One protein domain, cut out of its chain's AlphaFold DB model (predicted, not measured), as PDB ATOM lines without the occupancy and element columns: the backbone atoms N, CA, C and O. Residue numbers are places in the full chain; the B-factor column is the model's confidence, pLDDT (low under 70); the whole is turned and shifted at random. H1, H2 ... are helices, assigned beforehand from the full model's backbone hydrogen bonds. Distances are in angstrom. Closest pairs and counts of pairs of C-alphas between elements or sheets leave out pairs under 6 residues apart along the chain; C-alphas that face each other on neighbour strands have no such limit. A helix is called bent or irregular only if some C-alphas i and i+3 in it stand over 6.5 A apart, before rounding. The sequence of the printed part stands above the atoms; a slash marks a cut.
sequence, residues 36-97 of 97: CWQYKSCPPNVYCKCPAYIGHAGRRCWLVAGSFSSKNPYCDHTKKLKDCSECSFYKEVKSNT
ATOM      1  N   CYS A  36     194.260 196.763 222.880       94.19
ATOM      2  CA  CYS A  36     195.689 196.445 222.996       94.19
ATOM      3  C   CYS A  36     196.155 196.248 224.448       94.19
ATOM      4  O   CYS A  36     196.846 195.279 224.742       94.19
ATOM      5  N   TRP A  37     195.747 197.124 225.374       93.56
ATOM      6  CA  TRP A  37     196.140 197.019 226.786       93.56
ATOM      7  C   TRP A  37     195.517 195.818 227.503       93.56
ATOM      8  O   TRP A  37     196.123 195.318 228.442       93.56
ATOM      9  N   GLN A  38     194.348 195.340 227.063       94.19
ATOM     10  CA  GLN A  38     193.757 194.102 227.577       94.19
ATOM     11  C   GLN A  38     194.532 192.896 227.043       94.19
ATOM     12  O   GLN A  38     194.908 192.024 227.814       94.19
ATOM     13  N   TYR A  39     194.848 192.886 225.744       93.88
ATOM     14  CA  TYR A  39     195.610 191.810 225.106       93.88
ATOM     15  C   TYR A  39     197.051 191.706 225.633       93.88
ATOM     16  O   TYR A  39     197.594 190.619 225.794       93.88
ATOM     17  N   LYS A  40     197.692 192.848 225.897       91.44
ATOM     18  CA  LYS A  40     199.055 192.932 226.439       91.44
ATOM     19  C   LYS A  40     199.096 192.950 227.969       91.44
ATOM     20  O   LYS A  40     200.185 193.106 228.516       91.44
ATOM     21  N   SER A  41     197.948 192.838 228.640       93.69
ATOM     22  CA  SER A  41     197.821 192.881 230.104       93.69
ATOM     23  C   SER A  41     198.577 194.053 230.739       93.69
ATOM     24  O   SER A  41     199.351 193.890 231.682       93.69
ATOM     25  N   CYS A  42     198.401 195.257 230.190       92.81
ATOM     26  CA  CYS A  42     199.039 196.448 230.737       92.81
ATOM     27  C   CYS A  42     198.425 196.804 232.102       92.81
ATOM     28  O   CYS A  42     197.203 196.744 232.249       92.81
ATOM     29  N   PRO A  43     199.230 197.240 233.084       93.69
ATOM     30  CA  PRO A  43     198.705 197.655 234.377       93.69
ATOM     31  C   PRO A  43     198.009 199.036 234.297       93.69
ATOM     32  O   PRO A  43     198.349 199.846 233.421       93.69
ATOM     33  N   PRO A  44     197.060 199.344 235.209       93.19
ATOM     34  CA  PRO A  44     196.269 200.584 235.182       93.19
ATOM     35  C   PRO A  44     197.081 201.872 235.173       93.19
ATOM     36  O   PRO A  44     196.790 202.798 234.421       93.19
ATOM     37  N   ASN A  45     198.163 201.918 235.944       92.25
ATOM     38  CA  ASN A  45     199.068 203.066 235.993       92.25
ATOM     39  C   ASN A  45     199.747 203.378 234.643       92.25
ATOM     40  O   ASN A  45     200.188 204.511 234.437       92.25
ATOM     41  N   VAL A  46     199.832 202.393 233.742       90.69
ATOM     42  CA  VAL A  46     200.430 202.527 232.409       90.69
ATOM     43  C   VAL A  46     199.361 202.824 231.366       90.69
ATOM     44  O   VAL A  46     199.484 203.809 230.636       90.69
ATOM     45  N   TYR A  47     198.299 202.012 231.275       92.88
ATOM     46  CA  TYR A  47     197.330 202.200 230.191       92.88
ATOM     47  C   TYR A  47     196.487 203.463 230.365       92.88
ATOM     48  O   TYR A  47     196.152 204.069 229.354       92.88
ATOM     49  N   CYS A  48     196.211 203.931 231.590       93.62
ATOM     50  CA  CYS A  48     195.438 205.163 231.801       93.62
ATOM     51  C   CYS A  48     196.113 206.410 231.203       93.62
ATOM     52  O   CYS A  48     195.445 207.400 230.925       93.62
ATOM     53  N   LYS A  49     197.432 206.360 230.976       94.44
ATOM     54  CA  LYS A  49     198.216 207.433 230.348       94.44
ATOM     55  C   LYS A  49     198.469 207.193 228.854       94.44
ATOM     56  O   LYS A  49     199.073 208.035 228.191       94.44
ATOM     57  N   CYS A  50     198.048 206.047 228.321       94.12
ATOM     58  CA  CYS A  50     198.287 205.679 226.934       94.12
ATOM     59  C   CYS A  50     197.403 206.515 225.995       94.12
ATOM     60  O   CYS A  50     196.182 206.530 226.176       94.12
ATOM     61  N   PRO A  51     197.958 207.129 224.930       94.19
ATOM     62  CA  PRO A  51     197.169 207.862 223.940       94.19
ATOM     63  C   PRO A  51     196.056 207.013 223.315       94.19
ATOM     64  O   PRO A  51     194.972 207.513 223.036       94.19
ATOM     65  N   ALA A  52     196.298 205.707 223.145       94.69
ATOM     66  CA  ALA A  52     195.292 204.786 222.626       94.69
ATOM     67  C   ALA A  52     194.131 204.552 223.602       94.69
ATOM     68  O   ALA A  52     193.023 204.280 223.150       94.69
ATOM     69  N   TYR A  53     194.368 204.637 224.911       94.69
ATOM     70  CA  TYR A  53     193.311 204.523 225.917       94.69
ATOM     71  C   TYR A  53     192.482 205.805 225.973       94.69
ATOM     72  O   TYR A  53     191.269 205.754 225.803       94.69
ATOM     73  N   ILE A  54     193.157 206.954 226.100       94.31
ATOM     74  CA  ILE A  54     192.524 208.279 226.179       94.31
ATOM     75  C   ILE A  54     191.690 208.569 224.923       94.31
ATOM     76  O   ILE A  54     190.586 209.088 225.012       94.31
ATOM     77  N   GLY A  55     192.200 208.208 223.743       91.06
ATOM     78  CA  GLY A  55     191.514 208.418 222.468       91.06
ATOM     79  C   GLY A  55     190.548 207.305 222.058       91.06
ATOM     80  O   GLY A  55     190.177 207.259 220.888       91.06
ATOM     81  N   HIS A  56     190.206 206.362 222.947       90.88
ATOM     82  CA  HIS A  56     189.361 205.195 222.633       90.88
ATOM     83  C   HIS A  56     189.807 204.426 221.369       90.88
ATOM     84  O   HIS A  56     189.016 203.850 220.622       90.88
ATOM     85  N   ALA A  57     191.115 204.399 221.129       91.56
ATOM     86  CA  ALA A  57     191.755 203.833 219.949       91.56
ATOM     87  C   ALA A  57     192.492 202.523 220.270       91.56
ATOM     88  O   ALA A  57     193.446 202.160 219.585       91.56
ATOM     89  N   GLY A  58     192.059 201.776 221.290       92.31
ATOM     90  CA  GLY A  58     192.724 200.543 221.734       92.31
ATOM     91  C   GLY A  58     192.870 199.482 220.651       92.31
ATOM     92  O   GLY A  58     193.893 198.805 220.583       92.31
ATOM     93  N   ARG A  59     191.883 199.403 219.760       92.19
ATOM     94  CA  ARG A  59     191.829 198.489 218.614       92.19
ATOM     95  C   ARG A  59     192.537 199.010 217.363       92.19
ATOM     96  O   ARG A  59     192.598 198.302 216.371       92.19
ATOM     97  N   ARG A  60     193.040 200.248 217.410       92.75
ATOM     98  CA  ARG A  60     193.794 200.941 216.353       92.75
ATOM     99  C   ARG A  60     195.023 201.632 216.945       92.75
ATOM    100  O   ARG A  60     195.420 202.711 216.511       92.75
ATOM    101  N   CYS A  61     195.609 201.026 217.981       94.12
ATOM    102  CA  CYS A  61     196.628 201.683 218.797       94.12
ATOM    103  C   CYS A  61     197.862 202.080 217.977       94.12
ATOM    104  O   CYS A  61     198.543 203.037 218.328       94.12
ATOM    105  N   TRP A  62     198.123 201.378 216.869       94.00
ATOM    106  CA  TRP A  62     199.213 201.664 215.940       94.00
ATOM    107  C   TRP A  62     199.157 203.077 215.352       94.00
ATOM    108  O   TRP A  62     200.215 203.648 215.133       94.00
ATOM    109  N   LEU A  63     197.969 203.670 215.181       93.12
ATOM    110  CA  LEU A  63     197.814 205.015 214.608       93.12
ATOM    111  C   LEU A  63     198.172 206.147 215.579       93.12
ATOM    112  O   LEU A  63     198.434 207.261 215.144       93.12
ATOM    113  N   VAL A  64     198.140 205.888 216.891       92.94
ATOM    114  CA  VAL A  64     198.265 206.948 217.912       92.94
ATOM    115  C   VAL A  64     199.382 206.702 218.921       92.94
ATOM    116  O   VAL A  64     199.996 207.651 219.399       92.94
ATOM    117  N   ALA A  65     199.664 205.440 219.241       92.94
ATOM    118  CA  ALA A  65     200.627 205.032 220.261       92.94
ATOM    119  C   ALA A  65     201.705 204.069 219.732       92.94
ATOM    120  O   ALA A  65     202.659 203.789 220.459       92.94
ATOM    121  N   GLY A  66     201.550 203.545 218.510       91.69
ATOM    122  CA  GLY A  66     202.495 202.608 217.904       91.69
ATOM    123  C   GLY A  66     203.452 203.237 216.890       91.69
ATOM    124  O   GLY A  66     203.542 204.457 216.803       91.69
ATOM    125  N   SER A  67     204.169 202.402 216.130       90.81
ATOM    126  CA  SER A  67     205.191 202.846 215.164       90.81
ATOM    127  C   SER A  67     204.608 203.543 213.933       90.81
ATOM    128  O   SER A  67     205.307 204.321 213.300       90.81
ATOM    129  N   PHE A  68     203.332 203.299 213.611       90.81
ATOM    130  CA  PHE A  68     202.615 204.006 212.543       90.81
ATOM    131  C   PHE A  68     202.084 205.382 212.968       90.81
ATOM    132  O   PHE A  68     201.465 206.076 212.164       90.81
ATOM    133  N   SER A  69     202.289 205.778 214.223       88.69
ATOM    134  CA  SER A  69     201.955 207.122 214.682       88.69
ATOM    135  C   SER A  69     202.919 208.136 214.069       88.69
ATOM    136  O   SER A  69     204.105 207.863 213.908       88.69
ATOM    137  N   SER A  70     202.443 209.352 213.798       82.31
ATOM    138  CA  SER A  70     203.311 210.473 213.398       82.31
ATOM    139  C   SER A  70     204.230 210.958 214.531       82.31
ATOM    140  O   SER A  70     205.058 211.840 214.322       82.31
ATOM    141  N   LYS A  71     204.053 210.431 215.747       81.19
ATOM    142  CA  LYS A  71     204.856 210.721 216.941       81.19
ATOM    143  C   LYS A  71     205.660 209.488 217.346       81.19
ATOM    144  O   LYS A  71     205.337 208.372 216.951       81.19
ATOM    145  N   ASN A  72     206.653 209.684 218.215       83.06
ATOM    146  CA  ASN A  72     207.411 208.568 218.774       83.06
ATOM    147  C   ASN A  72     206.496 207.527 219.455       83.06
ATOM    148  O   ASN A  72     205.535 207.915 220.133       83.06
ATOM    149  N   PRO A  73     206.819 206.223 219.341       89.31
ATOM    150  CA  PRO A  73     206.070 205.161 220.000       89.31
ATOM    151  C   PRO A  73     205.952 205.399 221.505       89.31
ATOM    152  O   PRO A  73     206.936 205.716 222.179       89.31
ATOM    153  N   TYR A  74     204.746 205.209 222.043       88.94
ATOM    154  CA  TYR A  74     204.454 205.541 223.436       88.94
ATOM    155  C   TYR A  74     205.113 204.566 224.422       88.94
ATOM    156  O   TYR A  74     205.770 204.988 225.372       88.94
ATOM    157  N   CYS A  75     204.952 203.257 224.207       86.88
ATOM    158  CA  CYS A  75     205.403 202.233 225.151       86.88
ATOM    159  C   CYS A  75     206.684 201.528 224.694       86.88
ATOM    160  O   CYS A  75     206.959 201.403 223.500       86.88
ATOM    161  N   ASP A  76     207.444 200.994 225.652       87.94
ATOM    162  CA  ASP A  76     208.717 200.320 225.365       87.94
ATOM    163  C   ASP A  76     208.546 199.054 224.529       87.94
ATOM    164  O   ASP A  76     209.443 198.699 223.770       87.94
ATOM    165  N   HIS A  77     207.382 198.401 224.606       88.75
ATOM    166  CA  HIS A  77     207.070 197.295 223.707       88.75
ATOM    167  C   HIS A  77     207.123 197.754 222.250       88.75
ATOM    168  O   HIS A  77     207.801 197.125 221.449       88.75
ATOM    169  N   THR A  78     206.468 198.867 221.910       88.19
ATOM    170  CA  THR A  78     206.462 199.347 220.527       88.19
ATOM    171  C   THR A  78     207.775 200.006 220.118       88.19
ATOM    172  O   THR A  78     208.118 199.937 218.948       88.19
ATOM    173  N   LYS A  79     208.556 200.557 221.055       89.19
ATOM    174  CA  LYS A  79     209.919 201.045 220.764       89.19
ATOM    175  C   LYS A  79     210.897 199.925 220.394       89.19
ATOM    176  O   LYS A  79     211.856 200.175 219.678       89.19
ATOM    177  N   LYS A  80     210.681 198.709 220.911       89.81
ATOM    178  CA  LYS A  80     211.497 197.524 220.591       89.81
ATOM    179  C   LYS A  80     211.108 196.866 219.268       89.81
ATOM    180  O   LYS A  80     211.866 196.047 218.762       89.81
ATOM    181  N   LEU A  81     209.924 197.172 218.743       88.62
ATOM    182  CA  LEU A  81     209.486 196.679 217.443       88.62
ATOM    183  C   LEU A  81     210.113 197.538 216.349       88.62
ATOM    184  O   LEU A  81     210.187 198.759 216.492       88.62
ATOM    185  N   LYS A  82     210.502 196.913 215.235       87.06
ATOM    186  CA  LYS A  82     210.854 197.670 214.032       87.06
ATOM    187  C   LYS A  82     209.604 198.327 213.463       87.06
ATOM    188  O   LYS A  82     209.647 199.484 213.057       87.06
ATOM    189  N   ASP A  83     208.498 197.583 213.462       90.75
ATOM    190  CA  ASP A  83     207.218 198.077 212.988       90.75
ATOM    191  C   ASP A  83     205.991 197.370 213.612       90.75
ATOM    192  O   ASP A  83     206.048 196.225 214.061       90.75
ATOM    193  N   CYS A  84     204.836 198.042 213.614       93.50
ATOM    194  CA  CYS A  84     203.559 197.529 214.091       93.50
ATOM    195  C   CYS A  84     203.077 196.319 213.290       93.50
ATOM    196  O   CYS A  84     202.348 195.509 213.857       93.50
ATOM    197  N   SER A  85     203.522 196.124 212.045       91.75
ATOM    198  CA  SER A  85     203.288 194.885 211.292       91.75
ATOM    199  C   SER A  85     203.829 193.627 211.988       91.75
ATOM    200  O   SER A  85     203.281 192.541 211.794       91.75
ATOM    201  N   GLU A  86     204.837 193.752 212.854       93.69
ATOM    202  CA  GLU A  86     205.388 192.646 213.647       93.69
ATOM    203  C   GLU A  86     204.633 192.424 214.966       93.69
ATOM    204  O   GLU A  86     204.735 191.353 215.568       93.69
ATOM    205  N   CYS A  87     203.836 193.402 215.408       94.00
ATOM    206  CA  CYS A  87     203.107 193.342 216.669       94.00
ATOM    207  C   CYS A  87     202.060 192.222 216.650       94.00
ATOM    208  O   CYS A  87     201.170 192.197 215.800       94.00
ATOM    209  N   SER A  88     202.102 191.341 217.652       93.94
ATOM    210  CA  SER A  88     201.128 190.251 217.777       93.94
ATOM    211  C   SER A  88     199.684 190.750 217.865       93.94
ATOM    212  O   SER A  88     198.813 190.191 217.212       93.94
ATOM    213  N   PHE A  89     199.439 191.859 218.573       94.06
ATOM    214  CA  PHE A  89     198.101 192.453 218.645       94.06
ATOM    215  C   PHE A  89     197.638 193.016 217.293       94.06
ATOM    216  O   PHE A  89     196.476 192.885 216.935       94.06
ATOM    217  N   TYR A  90     198.538 193.626 216.517       93.56
ATOM    218  CA  TYR A  90     198.190 194.130 215.186       93.56
ATOM    219  C   TYR A  90     197.788 192.988 214.248       93.56
ATOM    220  O   TYR A  90     196.767 193.076 213.568       93.56
ATOM    221  N   LYS A  91     198.565 191.898 214.253       93.94
ATOM    222  CA  LYS A  91     198.265 190.687 213.478       93.94
ATOM    223  C   LYS A  91     196.928 190.078 213.897       93.94
ATOM    224  O   LYS A  91     196.112 189.799 213.031       93.94
ATOM    225  N   GLU A  92     196.687 189.962 215.200       92.44
ATOM    226  CA  GLU A  92     195.424 189.468 215.758       92.44
ATOM    227  C   GLU A  92     194.222 190.273 215.254       92.44
ATOM    228  O   GLU A  92     193.244 189.710 214.768       92.44
ATOM    229  N   VAL A  93     194.305 191.607 215.303       91.12
ATOM    230  CA  VAL A  93     193.219 192.461 214.808       91.12
ATOM    231  C   VAL A  93     193.025 192.299 213.301       91.12
ATOM    232  O   VAL A  93     191.884 192.245 212.851       91.12
ATOM    233  N   LYS A  94     194.108 192.204 212.522       89.31
ATOM    234  CA  LYS A  94     194.033 192.064 211.063       89.31
ATOM    235  C   LYS A  94     193.456 190.712 210.627       89.31
ATOM    236  O   LYS A  94     192.769 190.667 209.617       89.31
ATOM    237  N   SER A  95     193.731 189.638 211.364       84.62
ATOM    238  CA  SER A  95     193.199 188.300 211.072       84.62
ATOM    239  C   SER A  95     191.720 188.145 211.441       84.62
ATOM    240  O   SER A  95     191.034 187.335 210.832       84.62
ATOM    241  N   ASN A  96     191.235 188.919 212.418       67.31
ATOM    242  CA  ASN A  96     189.852 188.905 212.915       67.31
ATOM    243  C   ASN A  96     189.019 190.115 212.432       67.31
ATOM    244  O   ASN A  96     188.141 190.601 213.157       67.31
ATOM    245  N   THR A  97     189.336 190.641 211.246       57.34
ATOM    246  CA  THR A  97     188.571 191.685 210.541       57.34
ATOM    247  C   THR A  97     187.886 191.073 209.334       57.34
ATOM    248  O   THR A  97     186.687 191.375 209.155       57.34
TER     249      THR A  97
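Overview. This is residues 36 to 97 of the 97 residues of an uncharacterized protein of Nitrospirales bacterium LBB_01 (UniProt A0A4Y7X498). Four short helices, H1 to H4, follow one another round a small ring, which closes where H4 comes back to H1. H2 and H6 are toward opposite ends of the domain, with H6 near H1 and H4, while H5 lies apart from the other five helices, at the end of a long loop of residues 64 to 75. The printed part has 62 residues with six named helices, H1 to H6 in order along the chain, and no named strand. The class is all helix, with 31 of the 62 printed residues in the named helices. The whole is compact and rounded, with a radius of gyration of the C-alphas of 10.6 A and spans of 28 by 23 by 18 A along its three main axes.

Arrangement. H1, residues 36 to 39, is close to but not clearly touching H2, residues 44 to 47; their closest C-alphas, of Trp 37 and Tyr 47, are 6.3 A apart. H2 is likewise close to but not clearly touching H3, residues 51 to 54, with the C-alphas of Tyr 47 and Tyr 53 closest at 6.3 A. H3 and H4, residues 58 to 63, only just touch, and touch only at the corner by their link, with 3 pairs of C-alphas within 8 A; the closest are those of Ala 52 and Gly 58, 5.0 A apart. H1 touches H4, with 4 pairs of C-alphas within 8 A, and the closest are those of Cys 36 and Gly 58, 5.2 A apart. H1 and H3 are apart, but only just: their closest C-alphas are 8.1 A apart. H5, residues 76 to 80, is apart from H4. H6, residues 88 to 95, is apart from H5. H6 is close to but not clearly touching H1, with the C-alphas of Cys 36 and Phe 89 closest at 6.4 A. H6 is also close to but not clearly touching H4; the closest C-alphas are those of Arg 59 and Val 93, 7.3 A apart, and the lines stand about perpendicular, at 78 degrees. In H5 and H6, each O i to N i+4 pair is within hydrogen-bond range; in H4, 0 of 2 such pairs are, beside 1 of 3 pairs of O i to N i+3, and H1, H2 and H3 are too short for an O i to N i+4 pair.

Along the chain. H1 begins at C-alpha 36, at (195.689, 196.445, 222.996), and ends at Tyr 39. H2 runs from Pro 44 to Tyr 47, and H3 from Pro 51 to Ile 54. H4, from Gly 58 at (192.724, 200.543, 221.734) to Leu 63, measures 9.8 A from first to last C-alpha and is irregular: C-alphas 59 and 62 are 8.5 A apart. H5 runs from Asp 76 to Lys 80, 6.2 A from first to last C-alpha. H6, the longest helix with 8 residues, measures 10.6 A and ends at C-alpha 95, at (193.199, 188.300, 211.072).

Size, cuts and confidence. The two C-alphas farthest apart are those of Asn 45 and Thr 97, 29.8 A. The printed part has no cut, and Thr 97 is the chain's last residue. The link from H4 to H5, 12 residues, is long; the link from H5 to H6 is short, and the other three links are tight. The mean pLDDT of the printed part is 90.5, and residues 96 to 97 are under 70.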